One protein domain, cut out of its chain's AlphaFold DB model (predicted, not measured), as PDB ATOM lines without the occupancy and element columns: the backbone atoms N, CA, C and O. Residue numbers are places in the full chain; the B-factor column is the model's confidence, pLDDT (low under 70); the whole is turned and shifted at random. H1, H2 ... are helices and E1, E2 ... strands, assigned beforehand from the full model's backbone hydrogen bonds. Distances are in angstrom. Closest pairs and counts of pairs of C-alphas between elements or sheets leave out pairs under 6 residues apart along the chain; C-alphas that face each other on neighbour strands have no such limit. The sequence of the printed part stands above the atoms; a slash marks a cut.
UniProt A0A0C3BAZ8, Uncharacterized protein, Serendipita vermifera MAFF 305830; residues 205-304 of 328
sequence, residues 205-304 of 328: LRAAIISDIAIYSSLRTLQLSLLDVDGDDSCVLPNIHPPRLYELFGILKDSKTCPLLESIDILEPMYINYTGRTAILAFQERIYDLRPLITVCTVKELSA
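AT A GLANCE: This is residues 205 to 304 of the 328 residues of an uncharacterized protein of Serendipita vermifera MAFF 305830 (UniProt A0A0C3BAZ8). A small parallel sheet of four strands has H2 packed along one face over its edge strand E4, H1 running side by side with H2, and a long loop, residues 229 to 237, sticking out at one end. The 100 printed residues hold two named helices and four strands, E1 E2 H1 E3 H2 E4 along the chain, with sheet order E1 E2 E3 E4. The class is mixed, helices and strands, with under half of the residues, 45, in named elements. The whole is compact, radius of gyration of the C-alphas 13.8 A, yet elongated, spanning 42 by 24 by 22 A.

HOW THE PARTS SIT: In the sheet, E1 (residues 205 to 207), E2 (221 to 225), E3 (263 to 267) and E4 (295 to 299) are parallel neighbours in that order. N 207 and O 223 are 2.9 A apart, N 265 and O 222 2.8 A, and N 264 and O 295 2.8 A, within hydrogen-bond range. H2 (residues 274 to 290) is on the sheet, over E4 and along the strands, at 2 degrees to E4 on the local plane. That plane rests on 6 C-alphas, only just enough to give H2's height over the sheet, 9.8 A. The closest C-alphas of H2 and E4, Gln 284 and Val 296, are 5.8 A apart. H1 (residues 243 to 252) is not on the sheet. It touches H2 at a shallow tilt of 3 degrees, the same way, closest at the C-alphas of Leu 245 and Phe 283, 6.6 A. E2, H1, E3 and E3, H2, E4 are strand-helix-strand units, parallel neighbour strands with a helix between, each with a right-handed crossover. In H1 and H2 every O i to N i+4 pair is within hydrogen-bond range.

IN THESE COORDINATES: E1 is 6.1 A long from C-alpha 205 at (114.155, 130.660, 94.529); E2 is 13.3 A, E3 12.9 A and H1 14.3 A. H2 is 24.5 A long, and E4, 12.4 A, ends at C-alpha 299 at (118.411, 120.500, 83.561).

THE WHOLE: The farthest C-alphas, Asp 233 and Lys 256, are 42.5 A apart. The printed part has no cut; the links E1 to E2 and E2 to H1 are long. The pLDDT is under 70 at residues 227 to 243 and 270 to 271.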
ATOM      1  N   LEU A 205     114.715 129.655  95.425       94.88
ATOM      2  CA  LEU A 205     114.155 130.660  94.529       94.88
ATOM      3  C   LEU A 205     114.039 130.078  93.128       94.88
ATOM      4  O   LEU A 205     115.039 129.632  92.575       94.88
ATOM      5  N   ARG A 206     112.849 130.133  92.534       92.62
ATOM      6  CA  ARG A 206     112.670 129.983  91.087       92.62
ATOM      7  C   ARG A 206     112.372 131.355  90.510       92.62
ATOM      8  O   ARG A 206     111.429 131.996  90.953       92.62
ATOM      9  N   ALA A 207     113.177 131.821  89.566       87.50
ATOM     10  CA  ALA A 207     113.065 133.185  89.068       87.50
ATOM     11  C   ALA A 207     113.134 133.251  87.540       87.50
ATOM     12  O   ALA A 207     113.984 132.611  86.914       87.50
ATOM     13  N   ALA A 208     112.256 134.064  86.954       79.06
ATOM     14  CA  ALA A 208     112.388 134.533  85.578       79.06
ATOM     15  C   ALA A 208     113.323 135.755  85.495       79.06
ATOM     16  O   ALA A 208     114.145 135.839  84.582       79.06
ATOM     17  N   ILE A 209     113.250 136.668  86.470       74.56
ATOM     18  CA  ILE A 209     114.079 137.881  86.561       74.56
ATOM     19  C   ILE A 209     115.037 137.770  87.745       74.56
ATOM     20  O   ILE A 209     114.664 137.348  88.834       74.56
ATOM     21  N   ILE A 210     116.288 138.162  87.524       79.69
ATOM     22  CA  ILE A 210     117.398 137.959  88.465       79.69
ATOM     23  C   ILE A 210     117.886 139.245  89.147       79.69
ATOM     24  O   ILE A 210     118.806 139.177  89.959       79.69
ATOM     25  N   SER A 211     117.305 140.404  88.826       75.88
ATOM     26  CA  SER A 211     117.733 141.709  89.355       75.88
ATOM     27  C   SER A 211     117.707 141.752  90.883       75.88
ATOM     28  O   SER A 211     118.575 142.351  91.517       75.88
ATOM     29  N   ASP A 212     116.752 141.041  91.478       79.94
ATOM     30  CA  ASP A 212     116.460 141.147  92.902       79.94
ATOM     31  C   ASP A 212     117.106 140.030  93.716       79.94
ATOM     32  O   ASP A 212     116.932 139.987  94.929       79.94
ATOM     33  N   ILE A 213     117.902 139.133  93.113       87.75
ATOM     34  CA  ILE A 213     118.465 137.984  93.845       87.75
ATOM     35  C   ILE A 213     119.253 138.411  95.092       87.75
ATOM     36  O   ILE A 213     119.298 137.684  96.081       87.75
ATOM     37  N   ALA A 214     119.843 139.611  95.065       88.25
ATOM     38  CA  ALA A 214     120.675 140.133  96.138       88.25
ATOM     39  C   ALA A 214     119.917 140.359  97.456       88.25
ATOM     40  O   ALA A 214     120.543 140.381  98.518       88.25
ATOM     41  N   ILE A 215     118.584 140.481  97.424       89.25
ATOM     42  CA  ILE A 215     117.778 140.637  98.643       89.25
ATOM     43  C   ILE A 215     117.646 139.320  99.430       89.25
ATOM     44  O   ILE A 215     117.316 139.342 100.620       89.25
ATOM     45  N   TYR A 216     117.934 138.175  98.802       92.50
ATOM     46  CA  TYR A 216     117.752 136.839  99.372       92.50
ATOM     47  C   TYR A 216     119.033 136.316 100.037       92.50
ATOM     48  O   TYR A 216     119.716 135.418  99.547       92.50
ATOM     49  N   SER A 217     119.363 136.860 101.209       93.44
ATOM     50  CA  SER A 217     120.606 136.528 101.928       93.44
ATOM     51  C   SER A 217     120.744 135.056 102.347       93.44
ATOM     52  O   SER A 217     121.862 134.602 102.586       93.44
ATOM     53  N   SER A 218     119.634 134.321 102.464       95.88
ATOM     54  CA  SER A 218     119.614 132.909 102.881       95.88
ATOM     55  C   SER A 218     119.448 131.926 101.720       95.88
ATOM     56  O   SER A 218     119.254 130.733 101.957       95.88
ATOM     57  N   LEU A 219     119.518 132.415 100.479       96.69
ATOM     58  CA  LEU A 219     119.326 131.613  99.279       96.69
ATOM     59  C   LEU A 219     120.378 130.500  99.181       96.69
ATOM     60  O   LEU A 219     121.570 130.790  99.209       96.69
ATOM     61  N   ARG A 220     119.922 129.252  99.018       97.62
ATOM     62  CA  ARG A 220     120.751 128.051  98.809       97.62
ATOM     63  C   ARG A 220     120.629 127.498  97.398       97.62
ATOM     64  O   ARG A 220     121.627 127.092  96.816       97.62
ATOM     65  N   THR A 221     119.420 127.486  96.841       97.38
ATOM     66  CA  THR A 221     119.154 126.959  95.495       97.38
ATOM     67  C   THR A 221     118.445 128.000  94.647       97.38
ATOM     68  O   THR A 221     117.395 128.511  95.041       97.38
ATOM     69  N   LEU A 222     119.001 128.278  93.470       95.69
ATOM     70  CA  LEU A 222     118.414 129.144  92.456       95.69
ATOM     71  C   LEU A 222     118.023 128.313  91.231       95.69
ATOM     72  O   LEU A 222     118.874 127.683  90.619       95.69
ATOM     73  N   GLN A 223     116.753 128.340  90.853       94.56
ATOM     74  CA  GLN A 223     116.235 127.738  89.630       94.56
ATOM     75  C   GLN A 223     115.926 128.835  88.614       94.56
ATOM     76  O   GLN A 223     115.123 129.732  88.877       94.56
ATOM     77  N   LEU A 224     116.553 128.760  87.447       89.38
ATOM     78  CA  LEU A 224     116.416 129.741  86.379       89.38
ATOM     79  C   LEU A 224     115.665 129.135  85.209       89.38
ATOM     80  O   LEU A 224     116.066 128.111  84.653       89.38
ATOM     81  N   SER A 225     114.600 129.820  84.807       79.69
ATOM     82  CA  SER A 225     113.904 129.530  83.563       79.69
ATOM     83  C   SER A 225     114.409 130.488  82.487       79.69
ATOM     84  O   SER A 225     114.079 131.677  82.489       79.69
ATOM     85  N   LEU A 226     115.256 129.989  81.582       70.31
ATOM     86  CA  LEU A 226     115.705 130.735  80.404       70.31
ATOM     87  C   LEU A 226     114.603 130.711  79.334       70.31
ATOM     88  O   LEU A 226     114.786 130.161  78.252       70.31
ATOM     89  N   LEU A 227     113.427 131.249  79.665       60.69
ATOM     90  CA  LEU A 227     112.358 131.438  78.689       60.69
ATOM     91  C   LEU A 227     112.708 132.622  77.792       60.69
ATOM     92  O   LEU A 227     113.035 133.706  78.284       60.69
ATOM     93  N   ASP A 228     112.638 132.376  76.487       53.03
ATOM     94  CA  ASP A 228     112.753 133.395  75.454       53.03
ATOM     95  C   ASP A 228     111.424 134.149  75.379       53.03
ATOM     96  O   ASP A 228     110.355 133.539  75.327       53.03
ATOM     97  N   VAL A 229     111.482 135.473  75.441       47.84
ATOM     98  CA  VAL A 229     110.294 136.333  75.400       47.84
ATOM     99  C   VAL A 229     110.395 137.180  74.149       47.84
ATOM    100  O   VAL A 229     110.473 138.400  74.221       47.84
ATOM    101  N   ASP A 230     110.370 136.505  73.008       41.91
ATOM    102  CA  ASP A 230     109.956 137.114  71.755       41.91
ATOM    103  C   ASP A 230     108.591 136.523  71.405       41.91
ATOM    104  O   ASP A 230     108.445 135.472  70.783       41.91
ATOM    105  N   GLY A 231     107.559 137.192  71.921       37.28
ATOM    106  CA  GLY A 231     106.186 136.963  71.511       37.28
ATOM    107  C   GLY A 231     105.945 137.612  70.155       37.28
ATOM    108  O   GLY A 231     105.894 138.831  70.072       37.28
ATOM    109  N   ASP A 232     105.819 136.790  69.123       36.19
ATOM    110  CA  ASP A 232     104.819 136.894  68.053       36.19
ATOM    111  C   ASP A 232     105.172 135.818  67.034       36.19
ATOM    112  O   ASP A 232     106.245 135.910  66.448       36.19
ATOM    113  N   ASP A 233     104.303 134.812  66.883       37.19
ATOM    114  CA  ASP A 233     103.979 133.965  65.711       37.19
ATOM    115  C   ASP A 233     104.962 133.842  64.513       37.19
ATOM    116  O   ASP A 233     104.583 133.549  63.378       37.19
ATOM    117  N   SER A 234     106.257 134.022  64.729       32.66
ATOM    118  CA  SER A 234     107.280 134.110  63.705       32.66
ATOM    119  C   SER A 234     108.387 133.135  64.054       32.66
ATOM    120  O   SER A 234     109.324 133.378  64.809       32.66
ATOM    121  N   CYS A 235     108.275 131.965  63.432       37.91
ATOM    122  CA  CYS A 235     109.461 131.231  63.040       37.91
ATOM    123  C   CYS A 235     110.375 132.212  62.287       37.91
ATOM    124  O   CYS A 235     109.979 132.634  61.203       37.91
ATOM    125  N   VAL A 236     111.527 132.582  62.872       33.31
ATOM    126  CA  VAL A 236     112.815 133.015  62.261       33.31
ATOM    127  C   VAL A 236     113.564 133.926  63.265       33.31
ATOM    128  O   VAL A 236     113.276 135.109  63.357       33.31
ATOM    129  N   LEU A 237     114.429 133.355  64.127       38.59
ATOM    130  CA  LEU A 237     115.919 133.377  64.065       38.59
ATOM    131  C   LEU A 237     116.570 134.634  64.730       38.59
ATOM    132  O   LEU A 237     115.948 135.680  64.808       38.59
ATOM    133  N   PRO A 238     117.883 134.648  65.054       43.09
ATOM    134  CA  PRO A 238     118.610 133.827  66.019       43.09
ATOM    135  C   PRO A 238     119.643 134.704  66.772       43.09
ATOM    136  O   PRO A 238     120.718 134.931  66.240       43.09
ATOM    137  N   ASN A 239     119.402 135.198  67.984       38.31
ATOM    138  CA  ASN A 239     120.486 135.797  68.788       38.31
ATOM    139  C   ASN A 239     120.168 135.715  70.281       38.31
ATOM    140  O   ASN A 239     120.036 136.712  70.984       38.31
ATOM    141  N   ILE A 240     120.100 134.474  70.762       44.75
ATOM    142  CA  ILE A 240     120.101 134.141  72.184       44.75
ATOM    143  C   ILE A 240     121.499 134.462  72.728       44.75
ATOM    144  O   ILE A 240     122.374 133.598  72.848       44.75
ATOM    145  N   HIS A 241     121.745 135.726  73.041       47.25
ATOM    146  CA  HIS A 241     122.552 136.011  74.213       47.25
ATOM    147  C   HIS A 241     121.604 135.858  75.398       47.25
ATOM    148  O   HIS A 241     120.516 136.411  75.332       47.25
ATOM    149  N   PRO A 242     121.939 135.114  76.459       54.41
ATOM    150  CA  PRO A 242     121.210 135.219  77.709       54.41
ATOM    151  C   PRO A 242     121.828 136.395  78.486       54.41
ATOM    152  O   PRO A 242     122.737 136.159  79.287       54.41
ATOM    153  N   PRO A 243     121.408 137.668  78.274       55.97
ATOM    154  CA  PRO A 243     121.907 138.807  79.054       55.97
ATOM    155  C   PRO A 243     121.762 138.548  80.558       55.97
ATOM    156  O   PRO A 243     122.610 138.972  81.340       55.97
ATOM    157  N   ARG A 244     120.779 137.715  80.927       72.62
ATOM    158  CA  ARG A 244     120.555 137.213  82.279       72.62
ATOM    159  C   ARG A 244     121.773 136.494  82.879       72.62
ATOM    160  O   ARG A 244     122.099 136.743  84.025       72.62
ATOM    161  N   LEU A 245     122.515 135.648  82.160       85.81
ATOM    162  CA  LEU A 245     123.650 134.937  82.788       85.81
ATOM    163  C   LEU A 245     124.852 135.854  83.061       85.81
ATOM    164  O   LEU A 245     125.536 135.696  84.072       85.81
ATOM    165  N   TYR A 246     125.098 136.839  82.193       86.12
ATOM    166  CA  TYR A 246     126.155 137.830  82.416       86.12
ATOM    167  C   TYR A 246     125.816 138.781  83.564       86.12
ATOM    168  O   TYR A 246     126.681 139.073  84.389       86.12
ATOM    169  N   GLU A 247     124.566 139.237  83.632       86.75
ATOM    170  CA  GLU A 247     124.060 140.045  84.740       86.75
ATOM    171  C   GLU A 247     124.115 139.265  86.059       86.75
ATOM    172  O   GLU A 247     124.671 139.759  87.038       86.75
ATOM    173  N   LEU A 248     123.663 138.005  86.059       89.75
ATOM    174  CA  LEU A 248     123.747 137.112  87.216       89.75
ATOM    175  C   LEU A 248     125.187 136.968  87.699       89.75
ATOM    176  O   LEU A 248     125.459 137.099  88.890       89.75
ATOM    177  N   PHE A 249     126.121 136.732  86.777       91.69
ATOM    178  CA  PHE A 249     127.539 136.670  87.110       91.69
ATOM    179  C   PHE A 249     128.040 137.990  87.713       91.69
ATOM    180  O   PHE A 249     128.774 137.973  88.697       91.69
ATOM    181  N   GLY A 250     127.625 139.131  87.155       91.38
ATOM    182  CA  GLY A 250     127.943 140.454  87.690       91.38
ATOM    183  C   GLY A 250     127.472 140.638  89.134       91.38
ATOM    184  O   GLY A 250     128.246 141.110  89.965       91.38
ATOM    185  N   ILE A 251     126.248 140.202  89.445       90.25
ATOM    186  CA  ILE A 251     125.664 140.260  90.792       90.25
ATOM    187  C   ILE A 251     126.396 139.312  91.757       90.25
ATOM    188  O   ILE A 251     126.747 139.698  92.874       90.25
ATOM    189  N   LEU A 252     126.672 138.081  91.318       92.94
ATOM    190  CA  LEU A 252     127.352 137.055  92.118       92.94
ATOM    191  C   LEU A 252     128.864 137.280  92.255       92.94
ATOM    192  O   LEU A 252     129.507 136.571  93.033       92.94
ATOM    193  N   LYS A 253     129.429 138.266  91.539       93.00
ATOM    194  CA  LYS A 253     130.833 138.674  91.662       93.00
ATOM    195  C   LYS A 253     131.179 139.127  93.079       93.00
ATOM    196  O   LYS A 253     132.292 138.889  93.546       93.00
ATOM    197  N   ASP A 254     130.236 139.777  93.756       91.69
ATOM    198  CA  ASP A 254     130.361 140.070  95.179       91.69
ATOM    199  C   ASP A 254     130.035 138.810  95.991       91.69
ATOM    200  O   ASP A 254     128.895 138.348  96.027       91.69
ATOM    201  N   SER A 255     131.033 138.268  96.692       88.12
ATOM    202  CA  SER A 255     130.871 137.093  97.555       88.12
ATOM    203  C   SER A 255     129.907 137.326  98.725       88.12
ATOM    204  O   SER A 255     129.491 136.367  99.373       88.12
ATOM    205  N   LYS A 256     129.575 138.587  99.036       91.75
ATOM    206  CA  LYS A 256     128.559 138.937 100.036       91.75
ATOM    207  C   LYS A 256     127.139 138.762  99.506       91.75
ATOM    208  O   LYS A 256     126.218 138.648 100.313       91.75
ATOM    209  N   THR A 257     126.953 138.721  98.189       91.31
ATOM    210  CA  THR A 257     125.655 138.466  97.570       91.31
ATOM    211  C   THR A 257     125.327 136.978  97.636       91.31
ATOM    212  O   THR A 257     126.080 136.142  97.134       91.31
ATOM    213  N   CYS A 258     124.192 136.639  98.256       93.31
ATOM    214  CA  CYS A 258     123.742 135.256  98.470       93.31
ATOM    215  C   CYS A 258     124.874 134.358  99.011       93.31
ATOM    216  O   CYS A 258     125.326 133.437  98.322       93.31
ATOM    217  N   PRO A 259     125.396 134.628 100.222       94.62
ATOM    218  CA  PRO A 259     126.592 133.955 100.735       94.62
ATOM    219  C   PRO A 259     126.391 132.447 100.945       94.62
ATOM    220  O   PRO A 259     127.366 131.703 100.942       94.62
ATOM    221  N   LEU A 260     125.140 131.996 101.094       96.56
ATOM    222  CA  LEU A 260     124.773 130.593 101.307       96.56
ATOM    223  C   LEU A 260     124.397 129.843 100.018       96.56
ATOM    224  O   LEU A 260     123.923 128.716 100.109       96.56
ATOM    225  N   LEU A 261     124.574 130.454  98.841       97.12
ATOM    226  CA  LEU A 261     124.213 129.832  97.568       97.12
ATOM    227  C   LEU A 261     125.071 128.582  97.320       97.12
ATOM    228  O   LEU A 261     126.299 128.655  97.376       97.12
ATOM    229  N   GLU A 262     124.409 127.462  97.034       97.44
ATOM    230  CA  GLU A 262     124.988 126.122  96.862       97.44
ATOM    231  C   GLU A 262     124.726 125.562  95.460       97.44
ATOM    232  O   GLU A 262     125.608 124.926  94.886       97.44
ATOM    233  N   SER A 263     123.538 125.805  94.891       97.50
ATOM    234  CA  SER A 263     123.155 125.281  93.574       97.50
ATOM    235  C   SER A 263     122.467 126.323  92.699       97.50
ATOM    236  O   SER A 263     121.646 127.115  93.175       97.50
ATOM    237  N   ILE A 264     122.776 126.284  91.404       96.19
ATOM    238  CA  ILE A 264     122.079 127.005  90.341       96.19
ATOM    239  C   ILE A 264     121.637 125.983  89.292       96.19
ATOM    240  O   ILE A 264     122.469 125.435  88.568       96.19
ATOM    241  N   ASP A 265     120.332 125.769  89.179       94.88
ATOM    242  CA  ASP A 265     119.735 124.919  88.155       94.88
ATOM    243  C   ASP A 265     119.230 125.799  87.010       94.88
ATOM    244  O   ASP A 265     118.436 126.717  87.210       94.88
ATOM    245  N   ILE A 266     119.685 125.517  85.794       91.38
ATOM    246  CA  ILE A 266     119.326 126.250  84.583       91.38
ATOM    247  C   ILE A 266     118.480 125.328  83.711       91.38
ATOM    248  O   ILE A 266     118.971 124.304  83.233       91.38
ATOM    249  N   LEU A 267     117.216 125.693  83.491       87.06
ATOM    250  CA  LEU A 267     116.348 124.978  82.562       87.06
ATOM    251  C   LEU A 267     116.853 125.172  81.125       87.06
ATOM    252  O   LEU A 267     116.918 126.303  80.638       87.06
ATOM    253  N   GLU A 268     117.204 124.076  80.451       80.25
ATOM    254  CA  GLU A 268     117.586 124.084  79.037       80.25
ATOM    255  C   GLU A 268     116.329 124.312  78.181       80.25
ATOM    256  O   GLU A 268     115.415 123.482  78.215       80.25
ATOM    257  N   PRO A 269     116.244 125.403  77.397       72.94
ATOM    258  CA  PRO A 269     115.135 125.574  76.474       72.94
ATOM    259  C   PRO A 269     115.177 124.474  75.406       72.94
ATOM    260  O   PRO A 269     116.255 124.080  74.951       72.94
ATOM    261  N   MET A 270     114.002 124.000  74.969       68.12
ATOM    262  CA  MET A 270     113.883 122.908  73.984       68.12
ATOM    263  C   MET A 270     114.715 123.144  72.714       68.12
ATOM    264  O   MET A 270     115.208 122.188  72.116       68.12
ATOM    265  N   TYR A 271     114.902 124.408  72.325       68.31
ATOM    266  CA  TYR A 271     115.668 124.819  71.152       68.31
ATOM    267  C   TYR A 271     116.818 125.756  71.532       68.31
ATOM    268  O   TYR A 271     116.862 126.912  71.116       68.31
ATOM    269  N   ILE A 272     117.775 125.273  72.328       71.69
ATOM    270  CA  ILE A 272     119.002 126.034  72.576       71.69
ATOM    271  C   ILE A 272     119.968 125.915  71.389       71.69
ATOM    272  O   ILE A 272     120.332 124.822  70.945       71.69
ATOM    273  N   ASN A 273     120.408 127.054  70.860       75.62
ATOM    274  CA  ASN A 273     121.435 127.081  69.824       75.62
ATOM    275  C   ASN A 273     122.845 126.894  70.430       75.62
ATOM    276  O   ASN A 273     123.051 126.902  71.648       75.62
ATOM    277  N   TYR A 274     123.853 126.737  69.567       76.81
ATOM    278  CA  TYR A 274     125.246 126.566  69.998       76.81
ATOM    279  C   TYR A 274     125.746 127.726  70.881       76.81
ATOM    280  O   TYR A 274     126.485 127.503  71.844       76.81
ATOM    281  N   THR A 275     125.321 128.963  70.597       76.88
ATOM    282  CA  THR A 275     125.736 130.145  71.364       76.88
ATOM    283  C   THR A 275     125.165 130.142  72.780       76.88
ATOM    284  O   THR A 275     125.898 130.454  73.716       76.88
ATOM    285  N   GLY A 276     123.911 129.718  72.965       78.38
ATOM    286  CA  GLY A 276     123.287 129.580  74.282       78.38
ATOM    287  C   GLY A 276     123.995 128.538  75.147       78.38
ATOM    288  O   GLY A 276     124.343 128.824  76.292       78.38
ATOM    289  N   ARG A 277     124.310 127.362  74.584       82.38
ATOM    290  CA  ARG A 277     125.086 126.329  75.298       82.38
ATOM    291  C   ARG A 277     126.475 126.818  75.688       82.38
ATOM    292  O   ARG A 277     126.899 126.620  76.821       82.38
ATOM    293  N   THR A 278     127.158 127.499  74.771       85.31
ATOM    294  CA  THR A 278     128.481 128.078  75.042       85.31
ATOM    295  C   THR A 278     128.411 129.124  76.158       85.31
ATOM    296  O   THR A 278     129.294 129.167  77.007       85.31
ATOM    297  N   ALA A 279     127.349 129.936  76.205       85.94
ATOM    298  CA  ALA A 279     127.151 130.920  77.266       85.94
ATOM    299  C   ALA A 279     126.917 130.272  78.641       85.94
ATOM    300  O   ALA A 279     127.475 130.749  79.627       85.94
ATOM    301  N   ILE A 280     126.144 129.181  78.710       88.38
ATOM    302  CA  ILE A 280     125.937 128.419  79.955       88.38
ATOM    303  C   ILE A 280     127.257 127.813  80.443       88.38
ATOM    304  O   ILE A 280     127.599 127.976  81.612       88.38
ATOM    305  N   LEU A 281     128.026 127.179  79.551       90.44
ATOM    306  CA  LEU A 281     129.331 126.606  79.894       90.44
ATOM    307  C   LEU A 281     130.310 127.682  80.382       90.44
ATOM    308  O   LEU A 281     130.918 127.528  81.436       90.44
ATOM    309  N   ALA A 282     130.394 128.814  79.678       91.62
ATOM    310  CA  ALA A 282     131.240 129.931  80.091       91.62
ATOM    311  C   ALA A 282     130.802 130.533  81.438       91.62
ATOM    312  O   ALA A 282     131.642 130.948  82.234       91.62
ATOM    313  N   PHE A 283     129.495 130.601  81.709       92.38
ATOM    314  CA  PHE A 283     128.971 131.020  83.010       92.38
ATOM    315  C   PHE A 283     129.377 130.038  84.114       92.38
ATOM    316  O   PHE A 283     129.881 130.467  85.150       92.38
ATOM    317  N   GLN A 284     129.215 128.737  83.875       94.25
ATOM    318  CA  GLN A 284     129.599 127.682  84.809       94.25
ATOM    319  C   GLN A 284     131.094 127.734  85.148       94.25
ATOM    320  O   GLN A 284     131.439 127.728  86.328       94.25
ATOM    321  N   GLU A 285     131.971 127.849  84.147       94.62
ATOM    322  CA  GLU A 285     133.422 127.974  84.352       94.62
ATOM    323  C   GLU A 285     133.767 129.208  85.197       94.62
ATOM    324  O   GLU A 285     134.467 129.109  86.204       94.62
ATOM    325  N   ARG A 286     133.200 130.372  84.855       94.88
ATOM    326  CA  ARG A 286     133.462 131.622  85.585       94.88
ATOM    327  C   ARG A 286     132.950 131.594  87.023       94.88
ATOM    328  O   ARG A 286     133.590 132.164  87.907       94.88
ATOM    329  N   ILE A 287     131.789 130.985  87.264       95.00
ATOM    330  CA  ILE A 287     131.258 130.808  88.620       95.00
ATOM    331  C   ILE A 287     132.136 129.845  89.408       95.00
ATOM    332  O   ILE A 287     132.426 130.141  90.561       95.00
ATOM    333  N   TYR A 288     132.597 128.751  88.803       94.50
ATOM    334  CA  TYR A 288     133.486 127.802  89.466       94.50
ATOM    335  C   TYR A 288     134.798 128.463  89.914       94.50
ATOM    336  O   TYR A 288     135.199 128.302  91.067       94.50
ATOM    337  N   ASP A 289     135.411 129.283  89.056       94.12
ATOM    338  CA  ASP A 289     136.638 130.017  89.393       94.12
ATOM    339  C   ASP A 289     136.439 131.010  90.552       94.12
ATOM    340  O   ASP A 289     137.331 131.211  91.379       94.12
ATOM    341  N   LEU A 290     135.267 131.647  90.622       94.69
ATOM    342  CA  LEU A 290     134.963 132.675  91.617       94.69
ATOM    343  C   LEU A 290     134.431 132.093  92.941       94.69
ATOM    344  O   LEU A 290     134.751 132.588  94.024       94.69
ATOM    345  N   ARG A 291     133.561 131.087  92.856       93.88
ATOM    346  CA  ARG A 291     132.790 130.484  93.952       93.88
ATOM    347  C   ARG A 291     132.715 128.963  93.743       93.88
ATOM    348  O   ARG A 291     131.646 128.445  93.424       93.88
ATOM    349  N   PRO A 292     133.807 128.220  93.997       93.06
ATOM    350  CA  PRO A 292     133.930 126.798  93.639       93.06
ATOM    351  C   PRO A 292     132.974 125.856  94.387       93.06
ATOM    352  O   PRO A 292     132.843 124.695  94.018       93.06
ATOM    353  N   LEU A 293     132.319 126.334  95.450       93.75
ATOM    354  CA  LEU A 293     131.313 125.571  96.193       93.75
ATOM    355  C   LEU A 293     129.916 125.637  95.555       93.75
ATOM    356  O   LEU A 293     129.043 124.874  95.957       93.75
ATOM    357  N   ILE A 294     129.696 126.537  94.589       96.56
ATOM    358  CA  ILE A 294     128.437 126.604  93.847       96.56
ATOM    359  C   ILE A 294     128.463 125.560  92.738       96.56
ATOM    360  O   ILE A 294     129.319 125.590  91.854       96.56
ATOM    361  N   THR A 295     127.462 124.688  92.741       96.44
ATOM    362  CA  THR A 295     127.199 123.780  91.627       96.44
ATOM    363  C   THR A 295     126.297 124.477  90.612       96.44
ATOM    364  O   THR A 295     125.270 125.039  90.979       96.44
ATOM    365  N   VAL A 296     126.668 124.447  89.332       95.75
ATOM    366  CA  VAL A 296     125.822 124.940  88.235       95.75
ATOM    367  C   VAL A 296     125.427 123.755  87.365       95.75
ATOM    368  O   VAL A 296     126.292 123.079  86.807       95.75
ATOM    369  N   CYS A 297     124.125 123.507  87.258       93.69
ATOM    370  CA  CYS A 297     123.553 122.374  86.544       93.69
ATOM    371  C   CYS A 297     122.659 122.858  85.405       93.69
ATOM    372  O   CYS A 297     121.848 123.761  85.577       93.69
ATOM    373  N   THR A 298     122.762 122.211  84.245       90.94
ATOM    374  CA  THR A 298     121.756 122.341  83.184       90.94
ATOM    375  C   THR A 298     120.770 121.188  83.311       90.94
ATOM    376  O   THR A 298     121.187 120.030  83.382       90.94
ATOM    377  N   VAL A 299     119.475 121.489  83.355       90.25
ATOM    378  CA  VAL A 299     118.411 120.500  83.561       90.25
ATOM    379  C   VAL A 299     117.366 120.578  82.455       90.25
ATOM    380  O   VAL A 299     117.121 121.640  81.893       90.25
ATOM    381  N   LYS A 300     116.732 119.444  82.145       84.94
ATOM    382  CA  LYS A 300     115.631 119.382  81.166       84.94
ATOM    383  C   LYS A 300     114.280 119.762  81.764       84.94
ATOM    384  O   LYS A 300     113.393 120.192  81.043       84.94
ATOM    385  N   GLU A 301     114.141 119.581  83.072       84.62
ATOM    386  CA  GLU A 301     112.955 119.907  83.853       84.62
ATOM    387  C   GLU A 301     113.428 120.449  85.205       84.62
ATOM    388  O   GLU A 301     114.380 119.923  85.789       84.62
ATOM    389  N   LEU A 302     112.791 121.515  85.693       87.38
ATOM    390  CA  LEU A 302     113.083 122.055  87.019       87.38
ATOM    391  C   LEU A 302     112.455 121.153  88.082       87.38
ATOM    392  O   LEU A 302     111.278 120.806  87.998       87.38
ATOM    393  N   SER A 303     113.224 120.809  89.112       89.62
ATOM    394  CA  SER A 303     112.705 120.052  90.250       89.62
ATOM    395  C   SER A 303     111.691 120.881  91.040       89.62
ATOM    396  O   SER A 303     111.805 122.107  91.126       89.62
ATOM    397  N   ALA A 304     110.701 120.216  91.633       90.25
ATOM    398  CA  ALA A 304     109.710 120.877  92.470       90.25
ATOM    399  C   ALA A 304     110.371 121.575  93.666       90.25
ATOM    400  O   ALA A 304     111.201 120.985  94.363       90.25
TER     401      ALA A 304